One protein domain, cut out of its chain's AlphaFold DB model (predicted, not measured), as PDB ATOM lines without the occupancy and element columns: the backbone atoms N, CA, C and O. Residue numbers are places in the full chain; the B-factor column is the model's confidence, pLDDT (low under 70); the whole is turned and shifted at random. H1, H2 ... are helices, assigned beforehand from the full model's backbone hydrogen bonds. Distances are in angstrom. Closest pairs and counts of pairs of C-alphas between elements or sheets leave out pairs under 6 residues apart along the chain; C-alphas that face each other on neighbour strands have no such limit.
ATOM      1  N   THR A 173      27.270  40.323  -1.808       90.62
ATOM      2  CA  THR A 173      27.862  40.266  -0.461       90.62
ATOM      3  C   THR A 173      28.575  41.565  -0.064       90.62
ATOM      4  O   THR A 173      29.427  41.551   0.820       90.62
ATOM      5  N   LEU A 174      28.281  42.690  -0.729       92.44
ATOM      6  CA  LEU A 174      28.895  43.979  -0.397       92.44
ATOM      7  C   LEU A 174      28.401  44.491   0.961       92.44
ATOM      8  O   LEU A 174      27.212  44.383   1.270       92.44
ATOM      9  N   THR A 175      29.311  45.089   1.731       92.50
ATOM     10  CA  THR A 175      29.024  45.642   3.057       92.50
ATOM     11  C   THR A 175      28.150  46.894   2.981       92.50
ATOM     12  O   THR A 175      28.306  47.763   2.113       92.50
ATOM     13  N   ASP A 176      27.228  46.976   3.929       92.12
ATOM     14  CA  ASP A 176      26.206  48.002   4.148       92.12
ATOM     15  C   ASP A 176      26.561  48.968   5.290       92.12
ATOM     16  O   ASP A 176      25.801  49.883   5.582       92.12
ATOM     17  N   TYR A 177      27.749  48.813   5.870       91.19
ATOM     18  CA  TYR A 177      28.328  49.710   6.862       91.19
ATOM     19  C   TYR A 177      29.612  50.362   6.338       91.19
ATOM     20  O   TYR A 177      30.221  49.912   5.358       91.19
ATOM     21  N   ILE A 178      30.004  51.464   6.972       88.88
ATOM     22  CA  ILE A 178      31.259  52.155   6.678       88.88
ATOM     23  C   ILE A 178      32.382  51.404   7.392       88.88
ATOM     24  O   ILE A 178      32.279  51.127   8.582       88.88
ATOM     25  N   VAL A 179      33.447  51.067   6.664       87.69
ATOM     26  CA  VAL A 179      34.683  50.539   7.252       87.69
ATOM     27  C   VAL A 179      35.636  51.720   7.415       87.69
ATOM     28  O   VAL A 179      36.077  52.259   6.395       87.69
ATOM     29  N   PRO A 180      35.922  52.172   8.647       85.44
ATOM     30  CA  PRO A 180      36.799  53.317   8.862       85.44
ATOM     31  C   PRO A 180      38.233  52.985   8.443       85.44
ATOM     32  O   PRO A 180      38.704  51.865   8.639       85.44
ATOM     33  N   ASP A 181      38.942  53.957   7.869       88.62
ATOM     34  CA  ASP A 181      40.385  53.836   7.653       88.62
ATOM     35  C   ASP A 181      41.111  54.267   8.929       88.62
ATOM     36  O   ASP A 181      41.239  55.461   9.207       88.62
ATOM     37  N   ASP A 182      41.615  53.298   9.692       85.56
ATOM     38  CA  ASP A 182      42.324  53.538  10.953       85.56
ATOM     39  C   ASP A 182      43.474  54.552  10.820       85.56
ATOM     40  O   ASP A 182      43.775  55.281  11.769       85.56
ATOM     41  N   LYS A 183      44.141  54.637   9.657       89.31
ATOM     42  CA  LYS A 183      45.211  55.625   9.440       89.31
ATOM     43  C   LYS A 183      44.643  57.030   9.336       89.31
ATOM     44  O   LYS A 183      45.215  57.951   9.917       89.31
ATOM     45  N   LEU A 184      43.535  57.191   8.614       87.81
ATOM     46  CA  LEU A 184      42.849  58.473   8.488       87.81
ATOM     47  C   LEU A 184      42.253  58.905   9.832       87.81
ATOM     48  O   LEU A 184      42.404  60.061  10.211       87.81
ATOM     49  N   MET A 185      41.658  57.975  10.579       86.62
ATOM     50  CA  MET A 185      41.106  58.238  11.912       86.62
ATOM     51  C   MET A 185      42.180  58.757  12.873       86.62
ATOM     52  O   MET A 185      41.996  59.795  13.510       86.62
ATOM     53  N   ARG A 186      43.349  58.100  12.902       86.69
ATOM     54  CA  ARG A 186      44.510  58.560  13.682       86.69
ATOM     55  C   ARG A 186      45.036  59.909  13.203       86.69
ATOM     56  O   ARG A 186      45.384  60.745  14.027       86.69
ATOM     57  N   PHE A 187      45.093  60.132  11.889       90.38
ATOM     58  CA  PHE A 187      45.540  61.403  11.316       90.38
ATOM     59  C   PHE A 187      44.619  62.570  11.704       90.38
ATOM     60  O   PHE A 187      45.103  63.661  11.993       90.38
ATOM     61  N   LEU A 188      43.307  62.333  11.751       88.38
ATOM     62  CA  LEU A 188      42.302  63.321  12.148       88.38
ATOM     63  C   LEU A 188      42.125  63.441  13.669       88.38
ATOM     64  O   LEU A 188      41.323  64.258  14.114       88.38
ATOM     65  N   ASN A 189      42.866  62.655  14.459       86.06
ATOM     66  CA  ASN A 189      42.753  62.587  15.916       86.06
ATOM     67  C   ASN A 189      41.309  62.335  16.393       86.06
ATOM     68  O   ASN A 189      40.847  62.945  17.357       86.06
ATOM     69  N   ILE A 190      40.586  61.467  15.678       83.69
ATOM     70  CA  ILE A 190      39.256  61.009  16.084       83.69
ATOM     71  C   ILE A 190      39.459  59.835  17.044       83.69
ATOM     72  O   ILE A 190      39.889  58.758  16.627       83.69
ATOM     73  N   ASP A 191      39.199  60.065  18.327       79.62
ATOM     74  CA  ASP A 191      39.345  59.102  19.417       79.62
ATOM     75  C   ASP A 191      38.008  58.446  19.804       79.62
ATOM     76  O   ASP A 191      36.939  58.853  19.356       79.62
ATOM     77  N   GLU A 192      38.066  57.408  20.643       71.38
ATOM     78  CA  GLU A 192      36.909  56.578  21.031       71.38
ATOM     79  C   GLU A 192      35.797  57.349  21.765       71.38
ATOM     80  O   GLU A 192      34.662  56.884  21.846       71.38
ATOM     81  N   ILE A 193      36.106  58.535  22.295       72.75
ATOM     82  CA  ILE A 193      35.159  59.394  23.019       72.75
ATOM     83  C   ILE A 193      34.346  60.259  22.036       72.75
ATOM     84  O   ILE A 193      33.318  60.825  22.399       72.75
ATOM     85  N   ASN A 194      34.781  60.354  20.778       76.31
ATOM     86  CA  ASN A 194      34.159  61.196  19.769       76.31
ATOM     87  C   ASN A 194      32.861  60.571  19.225       76.31
ATOM     88  O   ASN A 194      32.836  59.410  18.816       76.31
ATOM     89  N   ASP A 195      31.796  61.364  19.111       77.56
ATOM     90  CA  ASP A 195      30.531  60.937  18.495       77.56
ATOM     91  C   ASP A 195      30.717  60.417  17.060       77.56
ATOM     92  O   ASP A 195      30.037  59.483  16.634       77.56
ATOM     93  N   VAL A 196      31.696  60.958  16.327       79.69
ATOM     94  CA  VAL A 196      32.082  60.481  14.993       79.69
ATOM     95  C   VAL A 196      32.634  59.058  15.055       79.69
ATOM     96  O   VAL A 196      32.318  58.244  14.189       79.69
ATOM     97  N   HIS A 197      33.420  58.731  16.083       80.94
ATOM     98  CA  HIS A 197      33.895  57.368  16.301       80.94
ATOM     99  C   HIS A 197      32.711  56.437  16.583       80.94
ATOM    100  O   HIS A 197      32.561  55.411  15.923       80.94
ATOM    101  N   ASN A 198      31.812  56.830  17.486       78.00
ATOM    102  CA  ASN A 198      30.625  56.037  17.812       78.00
ATOM    103  C   ASN A 198      29.736  55.768  16.591       78.00
ATOM    104  O   ASN A 198      29.263  54.644  16.438       78.00
ATOM    105  N   TYR A 199      29.547  56.760  15.717       78.81
ATOM    106  CA  TYR A 199      28.811  56.617  14.458       78.81
ATOM    107  C   TYR A 199      29.507  55.655  13.479       78.81
ATOM    108  O   TYR A 199      28.888  54.763  12.904       78.81
ATOM    109  N   LEU A 200      30.818  55.809  13.297       80.56
ATOM    110  CA  LEU A 200      31.589  55.015  12.339       80.56
ATOM    111  C   LEU A 200      31.740  53.546  12.750       80.56
ATOM    112  O   LEU A 200      31.827  52.671  11.886       80.56
ATOM    113  N   TYR A 201      31.745  53.269  14.051       82.50
ATOM    114  CA  TYR A 201      31.913  51.928  14.602       82.50
ATOM    115  C   TYR A 201      30.602  51.312  15.118       82.50
ATOM    116  O   TYR A 201      30.633  50.317  15.839       82.50
ATOM    117  N   GLU A 202      29.426  51.809  14.710       80.81
ATOM    118  CA  GLU A 202      28.144  51.217  15.136       80.81
ATOM    119  C   GLU A 202      28.003  49.730  14.788       80.81
ATOM    120  O   GLU A 202      27.374  48.982  15.535       80.81
ATOM    121  N   PHE A 203      28.636  49.265  13.707       82.62
ATOM    122  CA  PHE A 203      28.640  47.844  13.354       82.62
ATOM    123  C   PHE A 203      29.348  46.970  14.409       82.62
ATOM    124  O   PHE A 203      29.010  45.795  14.546       82.62
ATOM    125  N   GLN A 204      30.288  47.513  15.195       85.44
ATOM    126  CA  GLN A 204      30.926  46.771  16.291       85.44
ATOM    127  C   GLN A 204      29.911  46.426  17.378       85.44
ATOM    128  O   GLN A 204      29.942  45.315  17.905       85.44
ATOM    129  N   LYS A 205      28.928  47.308  17.625       82.69
ATOM    130  CA  LYS A 205      27.810  47.016  18.534       82.69
ATOM    131  C   LYS A 205      27.044  45.772  18.082       82.69
ATOM    132  O   LYS A 205      26.542  45.038  18.921       82.69
ATOM    133  N   LEU A 206      26.956  45.493  16.776       82.50
ATOM    134  CA  LEU A 206      26.351  44.254  16.270       82.50
ATOM    135  C   LEU A 206      27.239  43.037  16.562       82.50
ATOM    136  O   LEU A 206      26.743  42.014  17.039       82.50
ATOM    137  N   GLN A 207      28.551  43.158  16.342       84.88
ATOM    138  CA  GLN A 207      29.521  42.089  16.609       84.88
ATOM    139  C   GLN A 207      29.570  41.710  18.094       84.88
ATOM    140  O   GLN A 207      29.530  40.526  18.421       84.88
ATOM    141  N   GLU A 208      29.557  42.695  18.995       85.44
ATOM    142  CA  GLU A 208      29.468  42.492  20.449       85.44
ATOM    143  C   GLU A 208      28.230  41.684  20.863       85.44
ATOM    144  O   GLU A 208      28.210  41.054  21.922       85.44
ATOM    145  N   LYS A 209      27.180  41.696  20.036       79.12
ATOM    146  CA  LYS A 209      25.932  40.955  20.255       79.12
ATOM    147  C   LYS A 209      25.852  39.660  19.459       79.12
ATOM    148  O   LYS A 209      24.787  39.049  19.421       79.12
ATOM    149  N   ASN A 210      26.960  39.216  18.865       83.25
ATOM    150  CA  ASN A 210      27.025  38.041  17.997       83.25
ATOM    151  C   ASN A 210      26.041  38.114  16.815       83.25
ATOM    152  O   ASN A 210      25.579  37.083  16.325       83.25
ATOM    153  N   ILE A 211      25.703  39.326  16.361       81.19
ATOM    154  CA  ILE A 211      24.934  39.527  15.136       81.19
ATOM    155  C   ILE A 211      25.935  39.489  13.973       81.19
ATOM    156  O   ILE A 211      26.886  40.276  13.971       81.19
ATOM    157  N   PRO A 212      25.763  38.588  12.988       82.56
ATOM    158  CA  PRO A 212      26.644  38.535  11.830       82.56
ATOM    159  C   PRO A 212      26.616  39.859  11.062       82.56
ATOM    160  O   PRO A 212      25.563  40.287  10.597       82.56
ATOM    161  N   VAL A 213      27.780  40.495  10.929       83.56
ATOM    162  CA  VAL A 213      27.962  41.704  10.103       83.56
ATOM    163  C   VAL A 213      28.321  41.365   8.659       83.56
ATOM    164  O   VAL A 213      28.099  42.157   7.747       83.56
ATOM    165  N   GLU A 214      28.871  40.172   8.437       84.56
ATOM    166  CA  GLU A 214      29.152  39.683   7.096       84.56
ATOM    167  C   GLU A 214      27.874  39.187   6.432       84.56
ATOM    168  O   GLU A 214      27.092  38.418   6.996       84.56
ATOM    169  N   ARG A 215      27.673  39.614   5.188       83.88
ATOM    170  CA  ARG A 215      26.464  39.286   4.447       83.88
ATOM    171  C   ARG A 215      26.561  37.920   3.789       83.88
ATOM    172  O   ARG A 215      27.370  37.706   2.889       83.88
ATOM    173  N   SER A 216      25.631  37.041   4.140       80.12
ATOM    174  CA  SER A 216      25.353  35.806   3.409       80.12
ATOM    175  C   SER A 216      24.157  36.016   2.470       80.12
ATOM    176  O   SER A 216      23.004  35.953   2.897       80.12
ATOM    177  N   SER A 217      24.423  36.306   1.195       82.50
ATOM    178  CA  SER A 217      23.396  36.425   0.146       82.50
ATOM    179  C   SER A 217      23.506  35.263  -0.841       82.50
ATOM    180  O   SER A 217      24.610  34.909  -1.262       82.50
ATOM    181  N   GLU A 218      22.372  34.689  -1.245       81.56
ATOM    182  CA  GLU A 218      22.335  33.689  -2.321       81.56
ATOM    183  C   GLU A 218      22.382  34.336  -3.705       81.56
ATOM    184  O   GLU A 218      22.829  33.720  -4.673       81.56
ATOM    185  N   ASP A 219      22.001  35.613  -3.798       78.19
ATOM    186  CA  ASP A 219      22.231  36.426  -4.986       78.19
ATOM    187  C   ASP A 219      23.719  36.784  -5.082       78.19
ATOM    188  O   ASP A 219      24.147  37.869  -4.697       78.19
ATOM    189  N   ARG A 220      24.522  35.831  -5.566       78.94
ATOM    190  CA  ARG A 220      25.962  35.998  -5.828       78.94
ATOM    191  C   ARG A 220      26.242  36.727  -7.147       78.94
ATOM    192  O   ARG A 220      27.387  36.775  -7.593       78.94
ATOM    193  N   GLY A 221      25.208  37.269  -7.792       86.25
ATOM    194  CA  GLY A 221      25.338  38.043  -9.016       86.25
ATOM    195  C   GLY A 221      26.079  39.367  -8.811       86.25
ATOM    196  O   GLY A 221      26.420  39.772  -7.696       86.25
ATOM    197  N   ARG A 222      26.320  40.068  -9.924       91.44
ATOM    198  CA  ARG A 222      26.881  41.423  -9.900       91.44
ATOM    199  C   ARG A 222      25.900  42.377  -9.218       91.44
ATOM    200  O   ARG A 222      24.714  42.372  -9.545       91.44
ATOM    201  N   CYS A 223      26.424  43.229  -8.335       93.50
ATOM    202  CA  CYS A 223      25.646  44.305  -7.734       93.50
ATOM    203  C   CYS A 223      25.073  45.233  -8.822       93.50
ATOM    204  O   CYS A 223      25.828  45.688  -9.689       93.50
ATOM    205  N   ASN A 224      23.762  45.490  -8.792       92.62
ATOM    206  CA  ASN A 224      23.101  46.425  -9.712       92.62
ATOM    207  C   ASN A 224      23.090  47.857  -9.143       92.62
ATOM    208  O   ASN A 224      23.584  48.099  -8.038       92.62
ATOM    209  N   ASN A 225      22.565  48.821  -9.902       92.81
ATOM    210  CA  ASN A 225      22.547  50.232  -9.504       92.81
ATOM    211  C   ASN A 225      21.695  50.449  -8.248       92.81
ATOM    212  O   ASN A 225      22.115  51.168  -7.344       92.81
ATOM    213  N   TYR A 226      20.540  49.790  -8.145       92.50
ATOM    214  CA  TYR A 226      19.717  49.799  -6.935       92.50
ATOM    215  C   TYR A 226      20.417  49.151  -5.745       92.50
ATOM    216  O   TYR A 226      20.292  49.651  -4.633       92.50
ATOM    217  N   GLY A 227      21.213  48.106  -5.965       92.69
ATOM    218  CA  GLY A 227      22.090  47.522  -4.957       92.69
ATOM    219  C   GLY A 227      23.052  48.553  -4.379       92.69
ATOM    220  O   GLY A 227      23.091  48.729  -3.166       92.69
ATOM    221  N   TYR A 228      23.767  49.291  -5.233       94.19
ATOM    222  CA  TYR A 228      24.674  50.353  -4.782       94.19
ATOM    223  C   TYR A 228      23.938  51.479  -4.050       94.19
ATOM    224  O   TYR A 228      24.398  51.919  -2.998       94.19
ATOM    225  N   LYS A 229      22.780  51.914  -4.559       93.69
ATOM    226  CA  LYS A 229      21.956  52.935  -3.896       93.69
ATOM    227  C   LYS A 229      21.467  52.477  -2.524       93.69
ATOM    228  O   LYS A 229      21.587  53.232  -1.571       93.69
ATOM    229  N   MET A 230      20.978  51.243  -2.407       92.50
ATOM    230  CA  MET A 230      20.527  50.667  -1.139       92.50
ATOM    231  C   MET A 230      21.677  50.574  -0.131       92.50
ATOM    232  O   MET A 230      21.492  50.914   1.031       92.50
ATOM    233  N   LEU A 231      22.871  50.161  -0.564       93.44
ATOM    234  CA  LEU A 231      24.051  50.120   0.305       93.44
ATOM    235  C   LEU A 231      24.448  51.520   0.790       93.44
ATOM    236  O   LEU A 231      24.782  51.677   1.958       93.44
ATOM    237  N   ASN A 232      24.393  52.533  -0.077       94.31
ATOM    238  CA  ASN A 232      24.661  53.917   0.319       94.31
ATOM    239  C   ASN A 232      23.590  54.447   1.278       94.31
ATOM    240  O   ASN A 232      23.932  55.033   2.297       94.31
ATOM    241  N   PHE A 233      22.315  54.174   1.000       92.88
ATOM    242  CA  PHE A 233      21.203  54.500   1.889       92.88
ATOM    243  C   PHE A 233      21.409  53.898   3.288       92.88
ATOM    244  O   PHE A 233      21.274  54.602   4.286       92.88
ATOM    245  N   CYS A 234      21.801  52.620   3.366       92.19
ATOM    246  CA  CYS A 234      22.103  51.936   4.626       92.19
ATOM    247  C   CYS A 234      23.234  52.637   5.394       92.19
ATOM    248  O   CYS A 234      23.060  52.993   6.560       92.19
ATOM    249  N   LYS A 235      24.347  52.933   4.708       91.75
ATOM    250  CA  LYS A 235      25.521  53.620   5.276       91.75
ATOM    251  C   LYS A 235      25.220  55.035   5.763       91.75
ATOM    252  O   LYS A 235      25.782  55.453   6.770       91.75
ATOM    253  N   ASN A 236      24.361  55.763   5.056       90.44
ATOM    254  CA  ASN A 236      24.012  57.144   5.388       90.44
ATOM    255  C   ASN A 236      23.024  57.244   6.557       90.44
ATOM    256  O   ASN A 236      22.976  58.269   7.228       90.44
ATOM    257  N   ASN A 237      22.228  56.196   6.793       88.69
ATOM    258  CA  ASN A 237      21.143  56.217   7.776       88.69
ATOM    259  C   ASN A 237      21.391  55.314   8.996       88.69
ATOM    260  O   ASN A 237      20.493  55.184   9.833       88.69
ATOM    261  N   SER A 238      22.581  54.708   9.103       88.12
ATOM    262  CA  SER A 238      22.922  53.668  10.090       88.12
ATOM    263  C   SER A 238      21.910  52.515  10.123       88.12
ATOM    264  O   SER A 238      21.460  52.078  11.183       88.12
ATOM    265  N   ILE A 239      21.507  52.035   8.947       89.62
ATOM    266  CA  ILE A 239      20.594  50.893   8.805       89.62
ATOM    267  C   ILE A 239      21.393  49.686   8.329       89.62
ATOM    268  O   ILE A 239      22.227  49.806   7.438       89.62
ATOM    269  N   PHE A 240      21.097  48.515   8.894       90.75
ATOM    270  CA  PHE A 240      21.774  47.265   8.564       90.75
ATOM    271  C   PHE A 240      20.805  46.260   7.936       90.75
ATOM    272  O   PHE A 240      19.662  46.094   8.373       90.75
ATOM    273  N   ILE A 241      21.267  45.556   6.911       89.69
ATOM    274  CA  ILE A 241      20.527  44.545   6.169       89.69
ATOM    275  C   ILE A 241      20.540  43.246   6.973       89.69
ATOM    276  O   ILE A 241      21.499  42.479   6.949       89.69
ATOM    277  N   ALA A 242      19.428  42.969   7.650       82.25
ATOM    278  CA  ALA A 242      19.297  41.794   8.508       82.25
ATOM    279  C   ALA A 242      19.206  40.456   7.744       82.25
ATOM    280  O   ALA A 242      19.566  39.420   8.298       82.25
ATOM    281  N   ASN A 243      18.710  40.453   6.500       70.50
ATOM    282  CA  ASN A 243      18.594  39.252   5.666       70.50
ATOM    283  C   ASN A 243      18.988  39.567   4.211       70.50
ATOM    284  O   ASN A 243      18.539  40.560   3.636       70.50
ATOM    285  N   GLY A 244      19.809  38.711   3.599       64.62
ATOM    286  CA  GLY A 244      20.013  38.707   2.148       64.62
ATOM    287  C   GLY A 244      18.832  38.072   1.410       64.62
ATOM    288  O   GLY A 244      17.950  37.474   2.026       64.62
ATOM    289  N   ARG A 245      18.821  38.164   0.076       65.12
ATOM    290  CA  ARG A 245      17.877  37.399  -0.746       65.12
ATOM    291  C   ARG A 245      18.211  35.913  -0.581       65.12
ATOM    292  O   ARG A 245      19.276  35.491  -1.030       65.12
ATOM    293  N   SER A 246      17.332  35.163   0.078       57.38
ATOM    294  CA  SER A 246      17.314  33.701   0.053       57.38
ATOM    295  C   SER A 246      16.194  33.259  -0.883       57.38
ATOM    296  O   SER A 246      15.070  33.757  -0.775       57.38
ATOM    297  N   TYR A 247      16.480  32.363  -1.818       44.38
ATOM    298  CA  TYR A 247      15.439  31.635  -2.525       44.38
ATOM    299  C   TYR A 247      14.772  30.713  -1.494       44.38
ATOM    300  O   TYR A 247      15.378  29.745  -1.046       44.38
ATOM    301  N   MET A 248      13.558  31.069  -1.055       36.72
ATOM    302  CA  MET A 248      12.655  30.086  -0.446       36.72
ATOM    303  C   MET A 248      12.168  29.111  -1.514       36.72
ATOM    304  O   MET A 248      11.905  29.580  -2.648       36.72
TER     305      MET A 248
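Overview. This is residues 173 to 248 of the 248 residues of an uncharacterized protein of Mytilus coruscus (UniProt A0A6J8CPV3). The longest helix, H4, lies along one side of a loose, elongated fold in which the chain runs back and forth along the long axis. The opening stretch, residues 173 to 181, leads to H1 near one end; H2 and H3 follow as the chain turns back, residues 208 to 224 lead to H4 with no named element, and the tail, residues 238 to 248, runs to the other end. The printed part has 76 residues with four named helices, in the order H1, H2, H3, H4, and no named strand; the class is all helix, though under half of the residues, 31 of 76, are in named elements. The whole is loose, with a radius of gyration of the C-alphas of 14.3 A, and spans 46 by 28 by 20 A.

Along the chain. Find C-alpha 225 at (22.547, 50.232, -9.504); from there H4, residues 225 to 237, runs 18.3 A to C-alpha 237 at (21.143, 56.217, 7.776). H3 is residues 202 to 207, 9.3 A long, and H2 is residues 195 to 200, 8.6 A long. H1, residues 182 to 187, 8.5 A long, begins at C-alpha 182 at (42.324, 53.538, 10.953).

Arrangement. Start from H4: it is apart from H1, from H2 and from H3. H2 and H3 meet only through their tight link of 1 residue. H1 is apart from H3, and it is only just apart from H2, their closest C-alphas being 8.5 A apart. Every O i to N i+4 pair is within hydrogen-bond range in H1, H2 and H4; in H3 it is 1 of 2.

Size, cuts and confidence. Look at Asn 189 and Met 248 for the two C-alphas farthest apart, 47.2 A. The printed part has no cut and ends at the chain's last residue. The link from H3 to H4, 17 residues, is long; that from H1 to H2, 7 residues, is short. The mean pLDDT of the printed part is 83.7, and the model's confidence is low, under 70, in residues 244 to 248.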